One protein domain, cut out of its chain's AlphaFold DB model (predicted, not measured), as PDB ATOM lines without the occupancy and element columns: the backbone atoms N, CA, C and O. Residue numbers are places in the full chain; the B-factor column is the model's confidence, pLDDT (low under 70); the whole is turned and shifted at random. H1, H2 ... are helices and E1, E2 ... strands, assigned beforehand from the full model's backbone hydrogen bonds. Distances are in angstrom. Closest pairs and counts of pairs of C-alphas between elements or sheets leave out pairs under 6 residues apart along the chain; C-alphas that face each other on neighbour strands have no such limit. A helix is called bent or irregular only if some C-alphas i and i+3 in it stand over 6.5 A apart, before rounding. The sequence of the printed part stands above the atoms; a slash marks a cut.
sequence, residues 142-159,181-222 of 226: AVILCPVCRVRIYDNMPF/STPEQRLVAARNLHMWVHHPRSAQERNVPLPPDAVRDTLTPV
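What this domain is: This is residues 142 to 159 and 181 to 222 of the 226 residues of an uncharacterized protein of marine sediment metagenome (UniProt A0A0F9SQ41). A small hairpin of two short strands, E1 and E2, packs on one helix, H1, which runs through the middle. At the last end of H1 the chain turns sharply into the short helix H2, then folds back through residues 206 to 212 to a third short helix, H3, near that same end of H1. The printed part has 60 residues, in the order E1, E2, H1, H2, H3; the sheet E1 - E2 is antiparallel, and the class is mostly helix. The whole is compact, with a radius of gyration of the C-alphas of 11.8 A and spans of 36 by 25 by 18 A.

Where its parts are: Find C-alpha 143 at (-31.808, 1.057, 42.456), where E1 begins; it covers residues 143 to 145 and is 6.7 A long. E2, residues 152 to 154, is 6.4 A long. Beyond the cut, look for C-alpha 183 at (-28.201, 9.816, 40.849): from there H1, residues 183 to 198, runs 22.1 A to C-alpha 198. H2 holds residues 200 to 205, over 8.7 A. H3 holds residues 213 to 219, over 9.9 A, and ends at C-alpha 219, (-40.993, 4.987, 20.528). H3 is neither bent nor irregular, but only just: C-alphas 214 and 217 are 6.3 A apart.

How they stand to each other: Start at the hairpin E1 and E2, whose directions stand at 148 degrees. C-alphas 144 and 153 face each other at 5.3 A, and there N 144 and O 153 are within hydrogen-bond range at 3.0 A, as are N 153 and O 144 at 2.9 A. The closest C-alphas of E1 and H1 are those of Ile 144 and Leu 187, 6.3 A apart; those of E2 and H1 are Ile 153 and Arg 191, 6.7 A apart. With residues 192 to 196 alone, H1 touches H2, the closest C-alphas being those of Met 195 and Ala 203 at 5.4 A. Their lines stand at a steep tilt of 68 degrees, only just short of about perpendicular, and they run opposite ways. H1 and H3 are close but not clearly touching: the C-alphas of Val 197 and Leu 219 come closest, at 6.8 A. These two run the same way at a steep tilt of 38 degrees. H2 and H3 are apart, and both are apart from E1 and E2. In H1 and H2 every O i to N i+4 pair is within hydrogen-bond range; in H3, 2 of 3 are.

The domain as a whole: The two C-alphas farthest apart are those of Phe 159 and Val 222, 36.4 A. Residues 160 to 180 are not printed, and C-alphas 159 and 181 stand 13.1 A apart across this cut, between E2 and H1. Of the links that are printed whole, H1 to H2 is tight, E1 to E2 and H2 to H3 are short. Read the B-factor column for the model's confidence: mean pLDDT of the printed part is 77.6, with residues 156 to 159, 181 and 213 to 222 under 70.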
ATOM      1  N   ALA A 142     -27.252   2.546  43.218       79.06
ATOM      2  CA  ALA A 142     -28.616   2.897  43.586       79.06
ATOM      3  C   ALA A 142     -29.637   2.244  42.631       79.06
ATOM      4  O   ALA A 142     -29.411   2.124  41.426       79.06
ATOM      5  N   VAL A 143     -30.772   1.805  43.185       85.25
ATOM      6  CA  VAL A 143     -31.808   1.057  42.456       85.25
ATOM      7  C   VAL A 143     -33.165   1.696  42.677       85.25
ATOM      8  O   VAL A 143     -33.546   1.979  43.813       85.25
ATOM      9  N   ILE A 144     -33.939   1.827  41.603       84.81
ATOM     10  CA  ILE A 144     -35.358   2.169  41.664       84.81
ATOM     11  C   ILE A 144     -36.203   1.032  41.083       84.81
ATOM     12  O   ILE A 144     -35.814   0.362  40.128       84.81
ATOM     13  N   LEU A 145     -37.370   0.788  41.678       86.75
ATOM     14  CA  LEU A 145     -38.310  -0.223  41.197       86.75
ATOM     15  C   LEU A 145     -39.354   0.411  40.281       86.75
ATOM     16  O   LEU A 145     -39.925   1.460  40.596       86.75
ATOM     17  N   CYS A 146     -39.663  -0.265  39.176       87.31
ATOM     18  CA  CYS A 146     -40.824   0.088  38.372       87.31
ATOM     19  C   CYS A 146     -42.119  -0.188  39.167       87.31
ATOM     20  O   CYS A 146     -42.299  -1.298  39.674       87.31
ATOM     21  N   PRO A 147     -43.063   0.765  39.268       88.19
ATOM     22  CA  PRO A 147     -44.285   0.581  40.053       88.19
ATOM     23  C   PRO A 147     -45.282  -0.415  39.436       88.19
ATOM     24  O   PRO A 147     -46.243  -0.786  40.107       88.19
ATOM     25  N   VAL A 148     -45.082  -0.822  38.176       88.12
ATOM     26  CA  VAL A 148     -45.971  -1.742  37.447       88.12
ATOM     27  C   VAL A 148     -45.402  -3.161  37.454       88.12
ATOM     28  O   VAL A 148     -45.979  -4.052  38.068       88.12
ATOM     29  N   CYS A 149     -44.242  -3.374  36.829       87.25
ATOM     30  CA  CYS A 149     -43.632  -4.701  36.687       87.25
ATOM     31  C   CYS A 149     -42.621  -5.060  37.786       87.25
ATOM     32  O   CYS A 149     -42.115  -6.178  37.798       87.25
ATOM     33  N   ARG A 150     -42.301  -4.130  38.699       86.56
ATOM     34  CA  ARG A 150     -41.293  -4.301  39.768       86.56
ATOM     35  C   ARG A 150     -39.884  -4.662  39.278       86.56
ATOM     36  O   ARG A 150     -39.057  -5.077  40.087       86.56
ATOM     37  N   VAL A 151     -39.590  -4.465  37.990       84.94
ATOM     38  CA  VAL A 151     -38.229  -4.571  37.451       84.94
ATOM     39  C   VAL A 151     -37.320  -3.575  38.173       84.94
ATOM     40  O   VAL A 151     -37.717  -2.432  38.431       84.94
ATOM     41  N   ARG A 152     -36.118  -4.040  38.525       83.56
ATOM     42  CA  ARG A 152     -35.051  -3.236  39.129       83.56
ATOM     43  C   ARG A 152     -34.342  -2.448  38.038       83.56
ATOM     44  O   ARG A 152     -33.875  -3.031  37.066       83.56
ATOM     45  N   ILE A 153     -34.282  -1.134  38.206       83.38
ATOM     46  CA  ILE A 153     -33.601  -0.217  37.297       83.38
ATOM     47  C   ILE A 153     -32.409   0.352  38.060       83.38
ATOM     48  O   ILE A 153     -32.582   0.931  39.134       83.38
ATOM     49  N   TYR A 154     -31.220   0.127  37.514       82.56
ATOM     50  CA  TYR A 154     -29.941   0.525  38.092       82.56
ATOM     51  C   TYR A 154     -29.458   1.828  37.446       82.56
ATOM     52  O   TYR A 154     -29.810   2.127  36.301       82.56
ATOM     53  N   ASP A 155     -28.672   2.610  38.183       78.12
ATOM     54  CA  ASP A 155     -27.998   3.787  37.635       78.12
ATOM     55  C   ASP A 155     -26.775   3.328  36.831       78.12
ATOM     56  O   ASP A 155     -25.753   2.946  37.393       78.12
ATOM     57  N   ASN A 156     -26.906   3.301  35.506       63.62
ATOM     58  CA  ASN A 156     -25.887   2.748  34.611       63.62
ATOM     59  C   ASN A 156     -24.799   3.762  34.222       63.62
ATOM     60  O   ASN A 156     -24.025   3.485  33.303       63.62
ATOM     61  N   MET A 157     -24.746   4.944  34.848       60.81
ATOM     62  CA  MET A 157     -23.658   5.879  34.567       60.81
ATOM     63  C   MET A 157     -22.347   5.333  35.146       60.81
ATOM     64  O   MET A 157     -22.284   5.066  36.348       60.81
ATOM     65  N   PRO A 158     -21.304   5.152  34.312       51.91
ATOM     66  CA  PRO A 158     -19.989   4.782  34.805       51.91
ATOM     67  C   PRO A 158     -19.508   5.882  35.752       51.91
ATOM     68  O   PRO A 158     -19.523   7.065  35.409       51.91
ATOM     69  N   PHE A 159     -19.129   5.484  36.963       48.62
ATOM     70  CA  PHE A 159     -18.414   6.363  37.873       48.62
ATOM     71  C   PHE A 159     -17.081   6.766  37.228       48.62
ATOM     72  O   PHE A 159     -16.415   5.930  36.622       48.62
ATOM     73  N   SER A 181     -26.975  16.141  36.915       61.03
ATOM     74  CA  SER A 181     -28.033  15.192  37.261       61.03
ATOM     75  C   SER A 181     -27.647  14.405  38.514       61.03
ATOM     76  O   SER A 181     -26.695  13.623  38.514       61.03
ATOM     77  N   THR A 182     -28.394  14.559  39.607       72.31
ATOM     78  CA  THR A 182     -28.185  13.700  40.782       72.31
ATOM     79  C   THR A 182     -28.492  12.234  40.419       72.31
ATOM     80  O   THR A 182     -29.326  11.981  39.541       72.31
ATOM     81  N   PRO A 183     -27.879  11.231  41.084       71.00
ATOM     82  CA  PRO A 183     -28.201   9.816  40.849       71.00
ATOM     83  C   PRO A 183     -29.707   9.521  40.935       71.00
ATOM     84  O   PRO A 183     -30.254   8.727  40.171       71.00
ATOM     85  N   GLU A 184     -30.411  10.225  41.822       75.69
ATOM     86  CA  GLU A 184     -31.864  10.137  41.965       75.69
ATOM     87  C   GLU A 184     -32.603  10.627  40.716       75.69
ATOM     88  O   GLU A 184     -33.514   9.952  40.235       75.69
ATOM     89  N   GLN A 185     -32.203  11.771  40.156       79.50
ATOM     90  CA  GLN A 185     -32.806  12.310  38.937       79.50
ATOM     91  C   GLN A 185     -32.586  11.374  37.746       79.50
ATOM     92  O   GLN A 185     -33.527  11.129  36.985       79.50
ATOM     93  N   ARG A 186     -31.393  10.782  37.617       77.00
ATOM     94  CA  ARG A 186     -31.095   9.797  36.564       77.00
ATOM     95  C   ARG A 186     -31.932   8.536  36.700       77.00
ATOM     96  O   ARG A 186     -32.517   8.081  35.720       77.00
ATOM     97  N   LEU A 187     -32.057   8.001  37.912       82.94
ATOM     98  CA  LEU A 187     -32.908   6.843  38.178       82.94
ATOM     99  C   LEU A 187     -34.380   7.139  37.884       82.94
ATOM    100  O   LEU A 187     -35.073   6.310  37.294       82.94
ATOM    101  N   VAL A 188     -34.866   8.327  38.253       84.69
ATOM    102  CA  VAL A 188     -36.225   8.765  37.917       84.69
ATOM    103  C   VAL A 188     -36.399   8.863  36.403       84.69
ATOM    104  O   VAL A 188     -37.398   8.362  35.887       84.69
ATOM    105  N   ALA A 189     -35.434   9.434  35.680       82.88
ATOM    106  CA  ALA A 189     -35.462   9.518  34.223       82.88
ATOM    107  C   ALA A 189     -35.452   8.126  33.567       82.88
ATOM    108  O   ALA A 189     -36.306   7.842  32.727       82.88
ATOM    109  N   ALA A 190     -34.574   7.221  34.009       84.56
ATOM    110  CA  ALA A 190     -34.498   5.843  33.525       84.56
ATOM    111  C   ALA A 190     -35.791   5.060  33.807       84.56
ATOM    112  O   ALA A 190     -36.307   4.357  32.934       84.56
ATOM    113  N   ARG A 191     -36.383   5.231  34.997       87.94
ATOM    114  CA  ARG A 191     -37.697   4.667  35.338       87.94
ATOM    115  C   ARG A 191     -38.793   5.210  34.435       87.94
ATOM    116  O   ARG A 191     -39.633   4.442  33.971       87.94
ATOM    117  N   ASN A 192     -38.811   6.517  34.205       86.62
ATOM    118  CA  ASN A 192     -39.811   7.155  33.360       86.62
ATOM    119  C   ASN A 192     -39.690   6.671  31.906       86.62
ATOM    120  O   ASN A 192     -40.704   6.352  31.292       86.62
ATOM    121  N   LEU A 193     -38.467   6.517  31.393       86.00
ATOM    122  CA  LEU A 193     -38.217   5.934  30.076       86.00
ATOM    123  C   LEU A 193     -38.720   4.485  29.998       86.00
ATOM    124  O   LEU A 193     -39.475   4.150  29.092       86.00
ATOM    125  N   HIS A 194     -38.379   3.643  30.978       87.62
ATOM    126  CA  HIS A 194     -38.882   2.267  31.051       87.62
ATOM    127  C   HIS A 194     -40.419   2.215  31.072       87.62
ATOM    128  O   HIS A 194     -41.021   1.389  30.385       87.62
ATOM    129  N   MET A 195     -41.063   3.109  31.830       88.06
ATOM    130  CA  MET A 195     -42.522   3.230  31.871       88.06
ATOM    131  C   MET A 195     -43.097   3.565  30.494       88.06
ATOM    132  O   MET A 195     -44.077   2.948  30.100       88.06
ATOM    133  N   TRP A 196     -42.494   4.482  29.739       86.81
ATOM    134  CA  TRP A 196     -42.961   4.805  28.389       86.81
ATOM    135  C   TRP A 196     -42.752   3.667  27.387       86.81
ATOM    136  O   TRP A 196     -43.644   3.403  26.587       86.81
ATOM    137  N   VAL A 197     -41.622   2.959  27.463       86.12
ATOM    138  CA  VAL A 197     -41.288   1.853  26.549       86.12
ATOM    139  C   VAL A 197     -42.159   0.620  26.803       86.12
ATOM    140  O   VAL A 197     -42.693   0.029  25.869       86.12
ATOM    141  N   HIS A 198     -42.308   0.208  28.065       86.25
ATOM    142  CA  HIS A 198     -42.931  -1.076  28.412       86.25
ATOM    143  C   HIS A 198     -44.354  -0.950  28.966       86.25
ATOM    144  O   HIS A 198     -45.124  -1.911  28.911       86.25
ATOM    145  N   HIS A 199     -44.725   0.214  29.508       89.81
ATOM    146  CA  HIS A 199     -46.016   0.448  30.166       89.81
ATOM    147  C   HIS A 199     -46.649   1.799  29.773       89.81
ATOM    148  O   HIS A 199     -47.053   2.560  30.660       89.81
ATOM    149  N   PRO A 200     -46.778   2.116  28.468       87.56
ATOM    150  CA  PRO A 200     -47.144   3.457  27.999       87.56
ATOM    151  C   PRO A 200     -48.480   3.948  28.570       87.56
ATOM    152  O   PRO A 200     -48.596   5.098  28.983       87.56
ATOM    153  N   ARG A 201     -49.474   3.060  28.695       88.38
ATOM    154  CA  ARG A 201     -50.769   3.389  29.308       88.38
ATOM    155  C   ARG A 201     -50.628   3.810  30.774       88.38
ATOM    156  O   ARG A 201     -51.174   4.828  31.182       88.38
ATOM    157  N   SER A 202     -49.858   3.060  31.560       88.44
ATOM    158  CA  SER A 202     -49.611   3.404  32.963       88.44
ATOM    159  C   SER A 202     -48.729   4.645  33.116       88.44
ATOM    160  O   SER A 202     -48.835   5.330  34.129       88.44
ATOM    161  N   ALA A 203     -47.860   4.942  32.144       88.12
ATOM    162  CA  ALA A 203     -47.087   6.181  32.108       88.12
ATOM    163  C   ALA A 203     -48.005   7.401  31.916       88.12
ATOM    164  O   ALA A 203     -47.897   8.369  32.670       88.12
ATOM    165  N   GLN A 204     -48.960   7.306  30.981       88.56
ATOM    166  CA  GLN A 204     -49.983   8.330  30.732       88.56
ATOM    167  C   GLN A 204     -50.886   8.553  31.952       88.56
ATOM    168  O   GLN A 204     -51.026   9.682  32.407       88.56
ATOM    169  N   GLU A 205     -51.438   7.484  32.539       90.31
ATOM    170  CA  GLU A 205     -52.316   7.562  33.723       90.31
ATOM    171  C   GLU A 205     -51.628   8.216  34.934       90.31
ATOM    172  O   GLU A 205     -52.279   8.822  35.784       90.31
ATOM    173  N   ARG A 206     -50.298   8.104  35.018       88.00
ATOM    174  CA  ARG A 206     -49.480   8.662  36.103       88.00
ATOM    175  C   ARG A 206     -48.887  10.034  35.781       88.00
ATOM    176  O   ARG A 206     -48.110  10.533  36.591       88.00
ATOM    177  N   ASN A 207     -49.233  10.632  34.639       88.75
ATOM    178  CA  ASN A 207     -48.686  11.908  34.168       88.75
ATOM    179  C   ASN A 207     -47.147  11.933  34.168       88.75
ATOM    180  O   ASN A 207     -46.523  12.923  34.553       88.75
ATOM    181  N   VAL A 208     -46.519  10.820  33.775       86.31
ATOM    182  CA  VAL A 208     -45.060  10.755  33.651       86.31
ATOM    183  C   VAL A 208     -44.629  11.691  32.515       86.31
ATOM    184  O   VAL A 208     -45.203  11.595  31.428       86.31
ATOM    185  N   PRO A 209     -43.621  12.565  32.718       84.19
ATOM    186  CA  PRO A 209     -43.112  13.422  31.657       84.19
ATOM    187  C   PRO A 209     -42.749  12.588  30.434       84.19
ATOM    188  O   PRO A 209     -42.131  11.527  30.555       84.19
ATOM    189  N   LEU A 210     -43.172  13.048  29.262       77.81
ATOM    190  CA  LEU A 210     -42.813  12.407  28.007       77.81
ATOM    191  C   LEU A 210     -41.285  12.439  27.826       77.81
ATOM    192  O   LEU A 210     -40.649  13.414  28.234       77.81
ATOM    193  N   PRO A 211     -40.698  11.409  27.196       75.56
ATOM    194  CA  PRO A 211     -39.268  11.387  26.941       75.56
ATOM    195  C   PRO A 211     -38.875  12.530  25.985       75.56
ATOM    196  O   PRO A 211     -39.750  13.053  25.282       75.56
ATOM    197  N   PRO A 212     -37.586  12.921  25.956       72.75
ATOM    198  CA  PRO A 212     -37.075  13.927  25.026       72.75
ATOM    199  C   PRO A 212     -37.403  13.562  23.577       72.75
ATOM    200  O   PRO A 212     -37.436  12.376  23.238       72.75
ATOM    201  N   ASP A 213     -37.602  14.563  22.720       69.06
ATOM    202  CA  ASP A 213     -38.041  14.362  21.331       69.06
ATOM    203  C   ASP A 213     -37.116  13.416  20.546       69.06
ATOM    204  O   ASP A 213     -37.601  12.532  19.848       69.06
ATOM    205  N   ALA A 214     -35.802  13.479  20.794       62.50
ATOM    206  CA  ALA A 214     -34.811  12.572  20.203       62.50
ATOM    207  C   ALA A 214     -35.082  11.077  20.466       62.50
ATOM    208  O   ALA A 214     -34.661  10.221  19.695       62.50
ATOM    209  N   VAL A 215     -35.772  10.749  21.562       64.94
ATOM    210  CA  VAL A 215     -36.146   9.373  21.908       64.94
ATOM    211  C   VAL A 215     -37.578   9.071  21.458       64.94
ATOM    212  O   VAL A 215     -37.879   7.927  21.130       64.94
ATOM    213  N   ARG A 216     -38.465  10.072  21.379       63.16
ATOM    214  CA  ARG A 216     -39.871   9.883  20.975       63.16
ATOM    215  C   ARG A 216     -40.019   9.274  19.587       63.16
ATOM    216  O   ARG A 216     -40.844   8.376  19.435       63.16
ATOM    217  N   ASP A 217     -39.192   9.686  18.633       60.34
ATOM    218  CA  ASP A 217     -39.241   9.173  17.256       60.34
ATOM    219  C   ASP A 217     -38.912   7.675  17.158       60.34
ATOM    220  O   ASP A 217     -39.292   7.008  16.200       60.34
ATOM    221  N   THR A 218     -38.241   7.117  18.171       61.00
ATOM    222  CA  THR A 218     -37.953   5.675  18.262       61.00
ATOM    223  C   THR A 218     -39.032   4.882  19.001       61.00
ATOM    224  O   THR A 218     -39.028   3.652  18.968       61.00
ATOM    225  N   LEU A 219     -39.949   5.574  19.684       56.22
ATOM    226  CA  LEU A 219     -40.993   4.987  20.528       56.22
ATOM    227  C   LEU A 219     -42.379   5.024  19.884       56.22
ATOM    228  O   LEU A 219     -43.292   4.356  20.374       56.22
ATOM    229  N   THR A 220     -42.562   5.787  18.808       52.22
ATOM    230  CA  THR A 220     -43.775   5.716  17.999       52.22
ATOM    231  C   THR A 220     -43.848   4.341  17.331       52.22
ATOM    232  O   THR A 220     -42.933   3.944  16.607       52.22
ATOM    233  N   PRO A 221     -44.918   3.560  17.565       47.22
ATOM    234  CA  PRO A 221     -45.097   2.319  16.837       47.22
ATOM    235  C   PRO A 221     -45.235   2.652  15.350       47.22
ATOM    236  O   PRO A 221     -46.046   3.498  14.967       47.22
ATOM    237  N   VAL A 222     -44.456   1.966  14.514       44.84
ATOM    238  CA  VAL A 222     -44.656   1.937  13.063       44.84
ATOM    239  C   VAL A 222     -46.091   1.456  12.815       44.84
ATOM    240  O   VAL A 222     -46.364   0.262  12.913       44.84
TER     241      VAL A 222